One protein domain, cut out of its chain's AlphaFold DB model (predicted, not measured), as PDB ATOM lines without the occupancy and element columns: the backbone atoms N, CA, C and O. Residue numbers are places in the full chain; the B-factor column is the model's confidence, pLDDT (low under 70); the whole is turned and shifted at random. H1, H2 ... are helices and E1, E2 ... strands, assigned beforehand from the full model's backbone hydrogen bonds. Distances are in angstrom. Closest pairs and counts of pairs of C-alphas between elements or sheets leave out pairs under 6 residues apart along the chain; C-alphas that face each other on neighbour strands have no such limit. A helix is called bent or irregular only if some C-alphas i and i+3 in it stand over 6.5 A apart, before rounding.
ATOM      1  N   LEU A 286      -6.673 -19.957 -28.937       68.69
ATOM      2  CA  LEU A 286      -6.953 -19.179 -30.148       68.69
ATOM      3  C   LEU A 286      -5.795 -18.228 -30.463       68.69
ATOM      4  O   LEU A 286      -5.351 -18.167 -31.609       68.69
ATOM      5  N   GLU A 287      -5.280 -17.529 -29.449       75.44
ATOM      6  CA  GLU A 287      -4.163 -16.591 -29.599       75.44
ATOM      7  C   GLU A 287      -2.892 -17.332 -30.014       75.44
ATOM      8  O   GLU A 287      -2.239 -16.937 -30.974       75.44
ATOM      9  N   LEU A 288      -2.591 -18.473 -29.384       72.06
ATOM     10  CA  LEU A 288      -1.422 -19.280 -29.739       72.06
ATOM     11  C   LEU A 288      -1.483 -19.789 -31.188       72.06
ATOM     12  O   LEU A 288      -0.480 -19.750 -31.902       72.06
ATOM     13  N   PHE A 289      -2.648 -20.275 -31.629       72.50
ATOM     14  CA  PHE A 289      -2.826 -20.736 -33.007       72.50
ATOM     15  C   PHE A 289      -2.680 -19.581 -34.003       72.50
ATOM     16  O   PHE A 289      -1.962 -19.720 -34.991       72.50
ATOM     17  N   THR A 290      -3.301 -18.434 -33.713       78.50
ATOM     18  CA  THR A 290      -3.218 -17.227 -34.551       78.50
ATOM     19  C   THR A 290      -1.783 -16.723 -34.650       78.50
ATOM     20  O   THR A 290      -1.288 -16.517 -35.755       78.50
ATOM     21  N   TYR A 291      -1.082 -16.613 -33.519       83.12
ATOM     22  CA  TYR A 291       0.325 -16.220 -33.464       83.12
ATOM     23  C   TYR A 291       1.174 -17.109 -34.370       83.12
ATOM     24  O   TYR A 291       1.917 -16.612 -35.215       83.12
ATOM     25  N   LYS A 292       1.045 -18.434 -34.214       70.56
ATOM     26  CA  LYS A 292       1.814 -19.402 -34.998       70.56
ATOM     27  C   LYS A 292       1.514 -19.265 -36.489       70.56
ATOM     28  O   LYS A 292       2.439 -19.219 -37.289       70.56
ATOM     29  N   LEU A 293       0.238 -19.165 -36.852       76.94
ATOM     30  CA  LEU A 293      -0.186 -19.049 -38.243       76.94
ATOM     31  C   LEU A 293       0.388 -17.794 -38.914       76.94
ATOM     32  O   LEU A 293       0.912 -17.881 -40.022       76.94
ATOM     33  N   LEU A 294       0.330 -16.642 -38.238       82.50
ATOM     34  CA  LEU A 294       0.892 -15.389 -38.744       82.50
ATOM     35  C   LEU A 294       2.424 -15.446 -38.826       82.50
ATOM     36  O   LEU A 294       3.008 -15.030 -39.826       82.50
ATOM     37  N   HIS A 295       3.072 -16.007 -37.804       78.19
ATOM     38  CA  HIS A 295       4.525 -16.148 -37.739       78.19
ATOM     39  C   HIS A 295       5.077 -17.085 -38.826       78.19
ATOM     40  O   HIS A 295       6.056 -16.749 -39.491       78.19
ATOM     41  N   ASP A 296       4.444 -18.239 -39.054       70.12
ATOM     42  CA  ASP A 296       4.863 -19.224 -40.066       70.12
ATOM     43  C   ASP A 296       4.716 -18.685 -41.503       70.12
ATOM     44  O   ASP A 296       5.382 -19.151 -42.432       70.12
ATOM     45  N   LYS A 297       3.855 -17.677 -41.677       75.12
ATOM     46  CA  LYS A 297       3.643 -16.929 -42.921       75.12
ATOM     47  C   LYS A 297       4.508 -15.666 -43.027       75.12
ATOM     48  O   LYS A 297       4.365 -14.933 -43.999       75.12
ATOM     49  N   GLU A 298       5.376 -15.413 -42.043       79.94
ATOM     50  CA  GLU A 298       6.215 -14.209 -41.919       79.94
ATOM     51  C   GLU A 298       5.432 -12.895 -42.048       79.94
ATOM     52  O   GLU A 298       5.919 -11.883 -42.551       79.94
ATOM     53  N   ILE A 299       4.194 -12.905 -41.557       83.62
ATOM     54  CA  ILE A 299       3.368 -11.709 -41.476       83.62
ATOM     55  C   ILE A 299       3.871 -10.876 -40.299       83.62
ATOM     56  O   ILE A 299       4.025 -11.385 -39.192       83.62
ATOM     57  N   ALA A 300       4.119  -9.586 -40.521       84.56
ATOM     58  CA  ALA A 300       4.456  -8.668 -39.439       84.56
ATOM     59  C   ALA A 300       3.211  -8.374 -38.590       84.56
ATOM     60  O   ALA A 300       2.187  -7.937 -39.122       84.56
ATOM     61  N   PHE A 301       3.307  -8.580 -37.277       89.62
ATOM     62  CA  PHE A 301       2.241  -8.261 -36.331       89.62
ATOM     63  C   PHE A 301       2.786  -7.835 -34.961       89.62
ATOM     64  O   PHE A 301       3.905  -8.174 -34.582       89.62
ATOM     65  N   GLU A 302       1.964  -7.104 -34.213       86.62
ATOM     66  CA  GLU A 302       2.159  -6.748 -32.806       86.62
ATOM     67  C   GLU A 302       1.018  -7.352 -31.978       86.62
ATOM     68  O   GLU A 302      -0.146  -7.244 -32.365       86.62
ATOM     69  N   THR A 303       1.325  -7.972 -30.839       88.81
ATOM     70  CA  THR A 303       0.313  -8.500 -29.909       88.81
ATOM     71  C   THR A 303      -0.074  -7.469 -28.853       88.81
ATOM     72  O   THR A 303       0.750  -6.629 -28.491       88.81
ATOM     73  N   GLU A 304      -1.299  -7.553 -28.324       86.94
ATOM     74  CA  GLU A 304      -1.821  -6.665 -27.264       86.94
ATOM     75  C   GLU A 304      -1.647  -5.159 -27.572       86.94
ATOM     76  O   GLU A 304      -1.433  -4.328 -26.684       86.94
ATOM     77  N   LYS A 305      -1.737  -4.779 -28.853       92.25
ATOM     78  CA  LYS A 305      -1.495  -3.409 -29.309       92.25
ATOM     79  C   LYS A 305      -2.492  -2.449 -28.672       92.25
ATOM     80  O   LYS A 305      -3.696  -2.598 -28.840       92.25
ATOM     81  N   THR A 306      -2.008  -1.399 -28.022       93.00
ATOM     82  CA  THR A 306      -2.845  -0.272 -27.590       93.00
ATOM     83  C   THR A 306      -2.587   0.951 -28.454       93.00
ATOM     84  O   THR A 306      -1.436   1.244 -28.781       93.00
ATOM     85  N   PHE A 307      -3.638   1.713 -28.740       92.31
ATOM     86  CA  PHE A 307      -3.529   3.060 -29.297       92.31
ATOM     87  C   PHE A 307      -3.909   4.074 -28.219       92.31
ATOM     88  O   PHE A 307      -4.862   3.854 -27.467       92.31
ATOM     89  N   ASP A 308      -3.162   5.173 -28.117       90.31
ATOM     90  CA  ASP A 308      -3.337   6.148 -27.032       90.31
ATOM     91  C   ASP A 308      -4.726   6.798 -27.030       90.31
ATOM     92  O   ASP A 308      -5.283   7.102 -25.969       90.31
ATOM     93  N   ASP A 309      -5.296   6.973 -28.218       91.38
ATOM     94  CA  ASP A 309      -6.601   7.562 -28.491       91.38
ATOM     95  C   ASP A 309      -7.753   6.536 -28.504       91.38
ATOM     96  O   ASP A 309      -8.903   6.908 -28.257       91.38
ATOM     97  N   CYS A 310      -7.470   5.236 -28.661       94.06
ATOM     98  CA  CYS A 310      -8.446   4.162 -28.448       94.06
ATOM     99  C   CYS A 310      -8.526   3.788 -26.961       94.06
ATOM    100  O   CYS A 310      -7.870   2.859 -26.476       94.06
ATOM    101  N   ARG A 311      -9.332   4.528 -26.191       92.75
ATOM    102  CA  ARG A 311      -9.393   4.340 -24.736       92.75
ATOM    103  C   ARG A 311     -10.781   4.491 -24.130       92.75
ATOM    104  O   ARG A 311     -11.618   5.267 -24.577       92.75
ATOM    105  N   SER A 312     -10.985   3.758 -23.039       89.25
ATOM    106  CA  SER A 312     -12.065   3.985 -22.075       89.25
ATOM    107  C   SER A 312     -11.477   4.810 -20.922       89.25
ATOM    108  O   SER A 312     -11.049   5.943 -21.123       89.25
ATOM    109  N   LYS A 313     -11.347   4.243 -19.717       86.75
ATOM    110  CA  LYS A 313     -10.511   4.828 -18.648       86.75
ATOM    111  C   LYS A 313      -9.010   4.602 -18.875       86.75
ATOM    112  O   LYS A 313      -8.193   5.394 -18.420       86.75
ATOM    113  N   LYS A 314      -8.664   3.503 -19.543       89.62
ATOM    114  CA  LYS A 314      -7.309   3.112 -19.951       89.62
ATOM    115  C   LYS A 314      -7.323   2.794 -21.455       89.62
ATOM    116  O   LYS A 314      -8.421   2.527 -21.967       89.62
ATOM    117  N   PRO A 315      -6.167   2.843 -22.145       91.75
ATOM    118  CA  PRO A 315      -6.051   2.344 -23.513       91.75
ATOM    119  C   PRO A 315      -6.576   0.912 -23.601       91.75
ATOM    120  O   PRO A 315      -6.380   0.126 -22.671       91.75
ATOM    121  N   LEU A 316      -7.306   0.615 -24.672       92.25
ATOM    122  CA  LEU A 316      -7.877  -0.706 -24.900       92.25
ATOM    123  C   LEU A 316      -6.897  -1.516 -25.765       92.25
ATOM    124  O   LEU A 316      -6.564  -1.048 -26.854       92.25
ATOM    125  N   PRO A 317      -6.406  -2.673 -25.287       92.44
ATOM    126  CA  PRO A 317      -5.500  -3.516 -26.061       92.44
ATOM    127  C   PRO A 317      -6.268  -4.276 -27.138       92.44
ATOM    128  O   PRO A 317      -7.428  -4.629 -26.917       92.44
ATOM    129  N   PHE A 318      -5.608  -4.530 -28.261       92.50
ATOM    130  CA  PHE A 318      -6.074  -5.377 -29.350       92.50
ATOM    131  C   PHE A 318      -5.211  -6.633 -29.469       92.50
ATOM    132  O   PHE A 318      -3.990  -6.513 -29.381       92.50
ATOM    133  N   ASP A 319      -5.808  -7.807 -29.689       91.19
ATOM    134  CA  ASP A 319      -5.075  -9.083 -29.574       91.19
ATOM    135  C   ASP A 319      -3.934  -9.192 -30.594       91.19
ATOM    136  O   ASP A 319      -2.792  -9.439 -30.206       91.19
ATOM    137  N   PHE A 320      -4.211  -8.924 -31.878       92.62
ATOM    138  CA  PHE A 320      -3.197  -8.847 -32.935       92.62
ATOM    139  C   PHE A 320      -3.415  -7.628 -33.831       92.62
ATOM    140  O   PHE A 320      -4.493  -7.434 -34.392       92.62
ATOM    141  N   TYR A 321      -2.363  -6.839 -34.027       93.81
ATOM    142  CA  TYR A 321      -2.318  -5.712 -34.950       93.81
ATOM    143  C   TYR A 321      -1.324  -5.981 -36.077       93.81
ATOM    144  O   TYR A 321      -0.145  -6.211 -35.832       93.81
ATOM    145  N   LEU A 322      -1.801  -5.939 -37.314       92.56
ATOM    146  CA  LEU A 322      -1.050  -6.195 -38.536       92.56
ATOM    147  C   LEU A 322      -0.873  -4.845 -39.260       92.56
ATOM    148  O   LEU A 322      -1.784  -4.407 -39.972       92.56
ATOM    149  N   PRO A 323       0.262  -4.142 -39.068       83.62
ATOM    150  CA  PRO A 323       0.422  -2.746 -39.487       83.62
ATOM    151  C   PRO A 323       0.439  -2.541 -41.005       83.62
ATOM    152  O   PRO A 323       0.108  -1.458 -41.482       83.62
ATOM    153  N   SER A 324       0.852  -3.550 -41.771       70.19
ATOM    154  CA  SER A 324       1.084  -3.408 -43.210       70.19
ATOM    155  C   SER A 324       0.813  -4.713 -43.954       70.19
ATOM    156  O   SER A 324       1.708  -5.281 -44.581       70.19
ATOM    157  N   VAL A 325      -0.421  -5.205 -43.870       64.44
ATOM    158  CA  VAL A 325      -0.861  -6.390 -44.612       64.44
ATOM    159  C   VAL A 325      -1.875  -5.944 -45.649       64.44
ATOM    160  O   VAL A 325      -2.960  -5.523 -45.290       64.44
ATOM    161  N   PHE A 326      -1.473  -5.996 -46.922       63.50
ATOM    162  CA  PHE A 326      -2.302  -5.743 -48.104       63.50
ATOM    163  C   PHE A 326      -3.225  -4.510 -47.989       63.50
ATOM    164  O   PHE A 326      -4.358  -4.578 -47.529       63.50
ATOM    165  N   TYR A 327      -2.708  -3.373 -48.480       73.00
ATOM    166  CA  TYR A 327      -3.369  -2.075 -48.724       73.00
ATOM    167  C   TYR A 327      -3.977  -1.307 -47.527       73.00
ATOM    168  O   TYR A 327      -4.212  -0.108 -47.679       73.00
ATOM    169  N   LYS A 328      -4.173  -1.910 -46.345       83.25
ATOM    170  CA  LYS A 328      -4.614  -1.214 -45.112       83.25
ATOM    171  C   LYS A 328      -4.198  -1.976 -43.838       83.25
ATOM    172  O   LYS A 328      -3.968  -3.177 -43.909       83.25
ATOM    173  N   PRO A 329      -4.098  -1.321 -42.669       90.94
ATOM    174  CA  PRO A 329      -3.857  -2.015 -41.404       90.94
ATOM    175  C   PRO A 329      -5.038  -2.917 -41.014       90.94
ATOM    176  O   PRO A 329      -6.204  -2.564 -41.223       90.94
ATOM    177  N   VAL A 330      -4.730  -4.061 -40.401       93.62
ATOM    178  CA  VAL A 330      -5.716  -5.057 -39.955       93.62
ATOM    179  C   VAL A 330      -5.552  -5.316 -38.460       93.62
ATOM    180  O   VAL A 330      -4.441  -5.365 -37.943       93.62
ATOM    181  N   ILE A 331      -6.663  -5.502 -37.759       94.94
ATOM    182  CA  ILE A 331      -6.717  -5.971 -36.377       94.94
ATOM    183  C   ILE A 331      -7.497  -7.280 -36.332       94.94
ATOM    184  O   ILE A 331      -8.566  -7.389 -36.938       94.94
ATOM    185  N   ILE A 332      -6.984  -8.245 -35.573       93.56
ATOM    186  CA  ILE A 332      -7.664  -9.500 -35.262       93.56
ATOM    187  C   ILE A 332      -7.966  -9.515 -33.761       93.56
ATOM    188  O   ILE A 332      -7.056  -9.374 -32.948       93.56
ATOM    189  N   GLU A 333      -9.239  -9.683 -33.418       93.31
ATOM    190  CA  GLU A 333      -9.744  -9.891 -32.057       93.31
ATOM    191  C   GLU A 333     -10.283 -11.316 -31.919       93.31
ATOM    192  O   GLU A 333     -10.987 -11.824 -32.801       93.31
ATOM    193  N   LEU A 334      -9.969 -11.952 -30.799       88.69
ATOM    194  CA  LEU A 334     -10.321 -13.325 -30.483       88.69
ATOM    195  C   LEU A 334     -11.378 -13.335 -29.379       88.69
ATOM    196  O   LEU A 334     -11.099 -13.470 -28.187       88.69
ATOM    197  N   ASP A 335     -12.631 -13.189 -29.800       80.62
ATOM    198  CA  ASP A 335     -13.765 -13.041 -28.898       80.62
ATOM    199  C   ASP A 335     -14.151 -14.395 -28.264       80.62
ATOM    200  O   ASP A 335     -14.622 -15.323 -28.925       80.62
ATOM    201  N   GLY A 336     -14.021 -14.507 -26.941       69.62
ATOM    202  CA  GLY A 336     -14.543 -15.650 -26.180       69.62
ATOM    203  C   GLY A 336     -16.078 -15.664 -26.053       69.62
ATOM    204  O   GLY A 336     -16.767 -14.692 -26.369       69.62
ATOM    205  N   GLU A 337     -16.642 -16.745 -25.492       62.72
ATOM    206  CA  GLU A 337     -18.102 -16.927 -25.321       62.72
ATOM    207  C   GLU A 337     -18.808 -15.755 -24.611       62.72
ATOM    208  O   GLU A 337     -19.976 -15.472 -24.892       62.72
ATOM    209  N   HIS A 338     -18.099 -15.029 -23.742       58.56
ATOM    210  CA  HIS A 338     -18.610 -13.860 -23.023       58.56
ATOM    211  C   HIS A 338     -19.050 -12.700 -23.942       58.56
ATOM    212  O   HIS A 338     -19.953 -11.952 -23.565       58.56
ATOM    213  N   HIS A 339     -18.502 -12.571 -25.158       61.19
ATOM    214  CA  HIS A 339     -18.910 -11.539 -26.127       61.19
ATOM    215  C   HIS A 339     -20.250 -11.846 -26.814       61.19
ATOM    216  O   HIS A 339     -20.927 -10.945 -27.314       61.19
ATOM    217  N   ARG A 340     -20.688 -13.111 -26.806       55.91
ATOM    218  CA  ARG A 340     -21.911 -13.554 -27.497       55.91
ATOM    219  C   ARG A 340     -23.184 -13.349 -26.677       55.91
ATOM    220  O   ARG A 340     -24.294 -13.490 -27.192       55.91
ATOM    221  N   ILE A 341     -23.036 -13.050 -25.391       61.56
ATOM    222  CA  ILE A 341     -24.139 -12.998 -24.439       61.56
ATOM    223  C   ILE A 341     -24.821 -11.639 -24.544       61.56
ATOM    224  O   ILE A 341     -24.258 -10.601 -24.193       61.56
ATOM    225  N   THR A 342     -26.049 -11.651 -25.061       63.03
ATOM    226  CA  THR A 342     -26.829 -10.434 -25.288       63.03
ATOM    227  C   THR A 342     -27.937 -10.186 -24.279       63.03
ATOM    228  O   THR A 342     -28.406  -9.050 -24.179       63.03
ATOM    229  N   ASP A 343     -28.308 -11.222 -23.528       70.38
ATOM    230  CA  ASP A 343     -29.290 -11.171 -22.454       70.38
ATOM    231  C   ASP A 343     -28.671 -10.548 -21.200       70.38
ATOM    232  O   ASP A 343     -27.723 -11.089 -20.629       70.38
ATOM    233  N   GLU A 344     -29.223  -9.413 -20.763       69.50
ATOM    234  CA  GLU A 344     -28.746  -8.697 -19.577       69.50
ATOM    235  C   GLU A 344     -28.934  -9.494 -18.276       69.50
ATOM    236  O   GLU A 344     -28.291  -9.174 -17.278       69.50
ATOM    237  N   ASN A 345     -29.787 -10.525 -18.285       67.44
ATOM    238  CA  ASN A 345     -30.047 -11.389 -17.130       67.44
ATOM    239  C   ASN A 345     -29.079 -12.577 -17.031       67.44
ATOM    240  O   ASN A 345     -29.140 -13.347 -16.071       67.44
ATOM    241  N   ASN A 346     -28.194 -12.760 -18.012       71.81
ATOM    242  CA  ASN A 346     -27.208 -13.829 -17.982       71.81
ATOM    243  C   ASN A 346     -26.046 -13.458 -17.043       71.81
ATOM    244  O   ASN A 346     -25.486 -12.369 -17.140       71.81
ATOM    245  N   LEU A 347     -25.646 -14.381 -16.164       69.25
ATOM    246  CA  LEU A 347     -24.585 -14.172 -15.165       69.25
ATOM    247  C   LEU A 347     -23.237 -13.746 -15.776       69.25
ATOM    248  O   LEU A 347     -22.433 -13.089 -15.121       69.25
ATOM    249  N   TYR A 348     -22.996 -14.113 -17.031       62.19
ATOM    250  CA  TYR A 348     -21.768 -13.827 -17.764       62.19
ATOM    251  C   TYR A 348     -21.866 -12.566 -18.645       62.19
ATOM    252  O   TYR A 348     -20.935 -12.265 -19.394       62.19
ATOM    253  N   TYR A 349     -22.981 -11.828 -18.571       72.06
ATOM    254  CA  TYR A 349     -23.177 -10.562 -19.270       72.06
ATOM    255  C   TYR A 349     -22.343  -9.437 -18.654       72.06
ATOM    256  O   TYR A 349     -22.366  -9.208 -17.444       72.06
ATOM    257  N   SER A 350     -21.663  -8.654 -19.497       78.81
ATOM    258  CA  SER A 350     -20.915  -7.477 -19.052       78.81
ATOM    259  C   SER A 350     -21.203  -6.257 -19.921       78.81
ATOM    260  O   SER A 350     -20.778  -6.165 -21.077       78.81
ATOM    261  N   LYS A 351     -21.863  -5.251 -19.327       80.00
ATOM    262  CA  LYS A 351     -22.068  -3.927 -19.952       80.00
ATOM    263  C   LYS A 351     -20.738  -3.250 -20.302       80.00
ATOM    264  O   LYS A 351     -20.667  -2.489 -21.264       80.00
ATOM    265  N   THR A 352     -19.681  -3.541 -19.543       83.44
ATOM    266  CA  THR A 352     -18.338  -3.000 -19.776       83.44
ATOM    267  C   THR A 352     -17.705  -3.583 -21.036       83.44
ATOM    268  O   THR A 352     -17.178  -2.812 -21.833       83.44
ATOM    269  N   ILE A 353     -17.811  -4.902 -21.249       82.00
ATOM    270  CA  ILE A 353     -17.277  -5.574 -22.448       82.00
ATOM    271  C   ILE A 353     -17.920  -4.980 -23.705       82.00
ATOM    272  O   ILE A 353     -17.217  -4.467 -24.566       82.00
ATOM    273  N   ARG A 354     -19.255  -4.880 -23.735       82.25
ATOM    274  CA  ARG A 354     -19.990  -4.275 -24.862       82.25
ATOM    275  C   ARG A 354     -19.617  -2.824 -25.139       82.25
ATOM    276  O   ARG A 354     -19.550  -2.401 -26.291       82.25
ATOM    277  N   LYS A 355     -19.396  -2.033 -24.083       87.62
ATOM    278  CA  LYS A 355     -18.952  -0.645 -24.235       87.62
ATOM    279  C   LYS A 355     -17.550  -0.582 -24.841       87.62
ATOM    280  O   LYS A 355     -17.311   0.264 -25.695       87.62
ATOM    281  N   HIS A 356     -16.639  -1.449 -24.405       90.50
ATOM    282  CA  HIS A 356     -15.288  -1.525 -24.959       90.50
ATOM    283  C   HIS A 356     -15.302  -2.016 -26.409       90.50
ATOM    284  O   HIS A 356     -14.657  -1.389 -27.241       90.50
ATOM    285  N   ASP A 357     -16.111  -3.026 -26.731       87.88
ATOM    286  CA  ASP A 357     -16.320  -3.493 -28.104       87.88
ATOM    287  C   ASP A 357     -16.800  -2.371 -29.015       87.88
ATOM    288  O   ASP A 357     -16.271  -2.190 -30.108       87.88
ATOM    289  N   LYS A 358     -17.765  -1.569 -28.547       91.88
ATOM    290  CA  LYS A 358     -18.235  -0.410 -29.304       91.88
ATOM    291  C   LYS A 358     -17.120   0.611 -29.544       91.88
ATOM    292  O   LYS A 358     -16.980   1.068 -30.671       91.88
ATOM    293  N   ILE A 359     -16.326   0.942 -28.522       93.56
ATOM    294  CA  ILE A 359     -15.193   1.875 -28.664       93.56
ATOM    295  C   ILE A 359     -14.181   1.340 -29.683       93.56
ATOM    296  O   ILE A 359     -13.789   2.081 -30.580       93.56
ATOM    297  N   LYS A 360     -13.804   0.060 -29.584       93.38
ATOM    298  CA  LYS A 360     -12.888  -0.599 -30.527       93.38
ATOM    299  C   LYS A 360     -13.432  -0.565 -31.960       93.38
ATOM    300  O   LYS A 360     -12.718  -0.165 -32.871       93.38
ATOM    301  N   ASN A 361     -14.705  -0.918 -32.153       92.31
ATOM    302  CA  ASN A 361     -15.345  -0.925 -33.471       92.31
ATOM    303  C   ASN A 361     -15.395   0.482 -34.090       92.31
ATOM    304  O   ASN A 361     -15.019   0.657 -35.248       92.31
ATOM    305  N   ASP A 362     -15.838   1.480 -33.315       94.31
ATOM    306  CA  ASP A 362     -15.926   2.872 -33.765       94.31
ATOM    307  C   ASP A 362     -14.522   3.424 -34.101       94.31
ATOM    308  O   ASP A 362     -14.357   4.131 -35.096       94.31
ATOM    309  N   TYR A 363     -13.501   3.054 -33.316       95.81
ATOM    310  CA  TYR A 363     -12.108   3.441 -33.545       95.81
ATOM    311  C   TYR A 363     -11.540   2.858 -34.841       95.81
ATOM    312  O   TYR A 363     -10.983   3.600 -35.653       95.81
ATOM    313  N   CYS A 364     -11.698   1.547 -35.060       93.69
ATOM    314  CA  CYS A 364     -11.221   0.894 -36.277       93.69
ATOM    315  C   CYS A 364     -11.893   1.494 -37.518       93.69
ATOM    316  O   CYS A 364     -11.213   1.819 -38.491       93.69
ATOM    317  N   PHE A 365     -13.208   1.734 -37.450       93.12
ATOM    318  CA  PHE A 365     -13.959   2.369 -38.532       93.12
ATOM    319  C   PHE A 365     -13.449   3.785 -38.847       93.12
ATOM    320  O   PHE A 365     -13.211   4.103 -40.010       93.12
ATOM    321  N   ALA A 366     -13.239   4.621 -37.825       93.94
ATOM    322  CA  ALA A 366     -12.777   5.999 -38.005       93.94
ATOM    323  C   ALA A 366     -11.352   6.098 -38.580       93.94
ATOM    324  O   ALA A 366     -11.052   7.051 -39.296       93.94
ATOM    325  N   ASN A 367     -10.492   5.115 -38.294       92.81
ATOM    326  CA  ASN A 367      -9.094   5.091 -38.735       92.81
ATOM    327  C   ASN A 367      -8.856   4.243 -39.995       92.81
ATOM    328  O   ASN A 367      -7.710   4.054 -40.397       92.81
ATOM    329  N   GLY A 368      -9.913   3.711 -40.620       90.75
ATOM    330  CA  GLY A 368      -9.782   2.850 -41.799       90.75
ATOM    331  C   GLY A 368      -9.041   1.533 -41.526       90.75
ATOM    332  O   GLY A 368      -8.485   0.944 -42.450       90.75
ATOM    333  N   ILE A 369      -9.027   1.083 -40.269       92.56
ATOM    334  CA  ILE A 369      -8.429  -0.184 -39.847       92.56
ATOM    335  C   ILE A 369      -9.479  -1.280 -40.026       92.56
ATOM    336  O   ILE A 369     -10.603  -1.170 -39.526       92.56
ATOM    337  N   GLU A 370      -9.135  -2.356 -40.728       92.75
ATOM    338  CA  GLU A 370     -10.036  -3.500 -40.835       92.75
ATOM    339  C   GLU A 370     -10.040  -4.303 -39.537       92.75
ATOM    340  O   GLU A 370      -8.996  -4.749 -39.074       92.75
ATOM    341  N   LEU A 371     -11.228  -4.514 -38.973       93.81
ATOM    342  CA  LEU A 371     -11.417  -5.339 -37.787       93.81
ATOM    343  C   LEU A 371     -11.975  -6.716 -38.170       93.81
ATOM    344  O   LEU A 371     -13.041  -6.825 -38.788       93.81
ATOM    345  N   ILE A 372     -11.263  -7.764 -37.769       93.38
ATOM    346  CA  ILE A 372     -11.642  -9.169 -37.917       93.38
ATOM    347  C   ILE A 372     -11.862  -9.736 -36.513       93.38
ATOM    348  O   ILE A 372     -10.980  -9.648 -35.669       93.38
ATOM    349  N   ARG A 373     -13.041 -10.308 -36.254       91.75
ATOM    350  CA  ARG A 373     -13.375 -10.971 -34.983       91.75
ATOM    351  C   ARG A 373     -13.553 -12.463 -35.229       91.75
ATOM    352  O   ARG A 373     -14.315 -12.830 -36.124       91.75
ATOM    353  N   ILE A 374     -12.851 -13.302 -34.471       85.75
ATOM    354  CA  ILE A 374     -12.888 -14.764 -34.611       85.75
ATOM    355  C   ILE A 374     -13.136 -15.405 -33.247       85.75
ATOM    356  O   ILE A 374     -12.442 -15.114 -32.282       85.75
ATOM    357  N   ASN A 375     -14.093 -16.333 -33.183       80.94
ATOM    358  CA  ASN A 375     -14.558 -16.888 -31.905       80.94
ATOM    359  C   ASN A 375     -14.100 -18.331 -31.663       80.94
ATOM    360  O   ASN A 375     -14.152 -18.834 -30.539       80.94
ATOM    361  N   HIS A 376     -13.691 -19.033 -32.721       68.81
ATOM    362  CA  HIS A 376     -13.311 -20.437 -32.652       68.81
ATOM    363  C   HIS A 376     -12.074 -20.713 -33.497       68.81
ATOM    364  O   HIS A 376     -11.901 -20.163 -34.579       68.81
ATOM    365  N   ILE A 377     -11.243 -21.641 -33.017       67.81
ATOM    366  CA  ILE A 377      -9.982 -22.011 -33.671       67.81
ATOM    367  C   ILE A 377     -10.180 -22.502 -35.113       67.81
ATOM    368  O   ILE A 377      -9.375 -22.197 -35.984       67.81
ATOM    369  N   VAL A 378     -11.280 -23.218 -35.370       61.78
ATOM    370  CA  VAL A 378     -11.612 -23.779 -36.691       61.78
ATOM    371  C   VAL A 378     -11.967 -22.709 -37.722       61.78
ATOM    372  O   VAL A 378     -11.855 -22.966 -38.916       61.78
ATOM    373  N   ASP A 379     -12.352 -21.517 -37.267       74.62
ATOM    374  CA  ASP A 379     -12.746 -20.408 -38.131       74.62
ATOM    375  C   ASP A 379     -11.564 -19.483 -38.452       74.62
ATOM    376  O   ASP A 379     -11.681 -18.660 -39.358       74.62
ATOM    377  N   ILE A 380     -10.423 -19.616 -37.756       75.50
ATOM    378  CA  ILE A 380      -9.273 -18.709 -37.908       75.50
ATOM    379  C   ILE A 380      -8.745 -18.738 -39.337       75.50
ATOM    380  O   ILE A 380      -8.750 -17.720 -40.025       75.50
ATOM    381  N   GLU A 381      -8.309 -19.903 -39.801       77.19
ATOM    382  CA  GLU A 381      -7.686 -20.023 -41.117       77.19
ATOM    383  C   GLU A 381      -8.665 -19.703 -42.264       77.19
ATOM    384  O   GLU A 381      -8.308 -18.883 -43.110       77.19
ATOM    385  N   PRO A 382      -9.919 -20.211 -42.288       78.06
ATOM    386  CA  PRO A 382     -10.900 -19.811 -43.297       78.06
ATOM    387  C   PRO A 382     -11.187 -18.304 -43.312       78.06
ATOM    388  O   PRO A 382     -11.231 -17.706 -44.385       78.06
ATOM    389  N   THR A 383     -11.341 -17.677 -42.140       87.25
ATOM    390  CA  THR A 383     -11.638 -16.237 -42.047       87.25
ATOM    391  C   THR A 383     -10.465 -15.402 -42.539       87.25
ATOM    392  O   THR A 383     -10.661 -14.444 -43.278       87.25
ATOM    393  N   LEU A 384      -9.234 -15.758 -42.168       88.69
ATOM    394  CA  LEU A 384      -8.052 -15.034 -42.633       88.69
ATOM    395  C   LEU A 384      -7.780 -15.286 -44.124       88.69
ATOM    396  O   LEU A 384      -7.354 -14.376 -44.834       88.69
ATOM    397  N   ASN A 385      -8.092 -16.476 -44.640       86.62
ATOM    398  CA  ASN A 385      -8.031 -16.749 -46.074       86.62
ATOM    399  C   ASN A 385      -8.995 -15.860 -46.869       86.62
ATOM    400  O   ASN A 385      -8.586 -15.330 -47.897       86.62
ATOM    401  N   ASP A 386     -10.227 -15.686 -46.386       88.56
ATOM    402  CA  ASP A 386     -11.255 -14.846 -47.015       88.56
ATOM    403  C   ASP A 386     -10.940 -13.347 -46.898       88.56
ATOM    404  O   ASP A 386     -10.998 -12.605 -47.875       88.56
ATOM    405  N   ARG A 387     -10.566 -12.892 -45.697       89.69
ATOM    406  CA  ARG A 387     -10.484 -11.459 -45.376       89.69
ATOM    407  C   ARG A 387      -9.163 -10.815 -45.758       89.69
ATOM    408  O   ARG A 387      -9.154  -9.653 -46.148       89.69
ATOM    409  N   ILE A 388      -8.059 -11.551 -45.632       86.75
ATOM    410  CA  ILE A 388      -6.713 -11.023 -45.895       86.75
ATOM    411  C   ILE A 388      -5.945 -11.831 -46.944       86.75
ATOM    412  O   ILE A 388      -4.748 -11.613 -47.108       86.75
ATOM    413  N   GLY A 389      -6.599 -12.767 -47.644       85.69
ATOM    414  CA  GLY A 389      -5.946 -13.558 -48.689       85.69
ATOM    415  C   GLY A 389      -4.809 -14.434 -48.157       85.69
ATOM    416  O   GLY A 389      -3.842 -14.679 -48.868       85.69
ATOM    417  N   LEU A 390      -4.888 -14.903 -46.904       82.62
ATOM    418  CA  LEU A 390      -3.790 -15.612 -46.224       82.62
ATOM    419  C   LEU A 390      -3.225 -16.810 -47.025       82.62
ATOM    420  O   LEU A 390      -2.034 -17.114 -46.943       82.62
ATOM    421  N   HIS A 391      -4.057 -17.470 -47.829       79.31
ATOM    422  CA  HIS A 391      -3.687 -18.585 -48.701       79.31
ATOM    423  C   HIS A 391      -2.768 -18.185 -49.868       79.31
ATOM    424  O   HIS A 391      -2.006 -19.021 -50.350       79.31
ATOM    425  N   GLU A 392      -2.816 -16.925 -50.307       80.31
ATOM    426  CA  GLU A 392      -1.946 -16.379 -51.356       80.31
ATOM    427  C   GLU A 392      -0.528 -16.115 -50.836       80.31
ATOM    428  O   GLU A 392       0.419 -16.026 -51.617       80.31
ATOM    429  N   ILE A 393      -0.361 -16.026 -49.510       74.31
ATOM    430  CA  ILE A 393       0.939 -15.850 -48.870       74.31
ATOM    431  C   ILE A 393       1.621 -17.224 -48.811       74.31
ATOM    432  O   ILE A 393       1.136 -18.126 -48.105       74.31
TER     433      ILE A 393
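This is residues 286 to 393 of the 421 residues of an uncharacterized protein of Chitinophagaceae bacterium (UniProt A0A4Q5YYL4). A strongly twisted sheet of four strands has helices on both sides: H1 and H4 pack on one face, H3 on the other. Strands E1 and E2 bend sharply, and a loop holding the short H2 reaches out from the sheet's body to Asn 345, at one end of the longest axis. The printed part has 108 residues with four named helices and four named strands, in the order H1 E1 E2 E3 H2 H3 E4 H4; the sheet runs E1 E2 E3 E4 and is mixed, and the class is mixed, helices and strands. The whole is compact, with a radius of gyration of the C-alphas of 14.4 A and spans of 44 by 31 by 20 A.

E1, residues 302 to 311, E2, residues 315 to 325, and E3, residues 328 to 334, form a meander, each strand the antiparallel neighbour of the one before, through two hairpins. N 302 and O 321 are 2.8 A apart, and N 322 and O 330 2.8 A, both within hydrogen-bond range. E1 bends by 94 degrees at residue 308, E2 by 77 degrees at residue 319. Edge strand E4, residues 370 to 374, is parallel to E3, with N 372 and O 331 2.8 A apart. E3, H2, residues 337 to 340, H3, residues 351 to 366, and E4 form a strand-helix-strand unit, two parallel neighbour strands with helices between, whose crossover is right-handed. Three layers, helices on both faces of a sheet, place H1, residues 286 to 296, and H4, residues 377 to 388, on one face and H3 on the other. H1 is over E2 and E3 at a height over the sheet of 9.7 A; on the local plane it stands at 29 degrees to E2, only just along the strands. H4 is over E3 at a height over the sheet of 8.5 A. The closest C-alphas of H3 and E1 are those of Tyr 363 and Cys 310, 6.3 A apart. H4 only just touches H1, with 3 pairs of C-alphas within 8 A, through residues 377 to 380 alone; the closest C-alphas are those of Leu 286 and Ile 377, 5.4 A apart. H2 is not on the sheet. Every O i to N i+4 pair is within hydrogen-bond range in H1 and H3, 6 of 8 in H4; H2 is too short for such a pair.

H1 begins at C-alpha 286, (-6.953, -19.179, -30.148), and spans 15.4 A. E1 spans 17.9 A, E2 23.4 A, E3 19.8 A and H3 22.6 A. H4 spans 16.8 A to C-alpha 388 at (-6.713, -11.023, -45.895); it is irregular, with C-alphas 378 and 381 7.0 A apart.

The C-alphas farthest apart are those of Asn 345 and Ile 393, 44.6 A. The printed part has no cut, and no link is long. Mean pLDDT of the printed part is 82.5; 17 residues are under 70, among them 336 to 342.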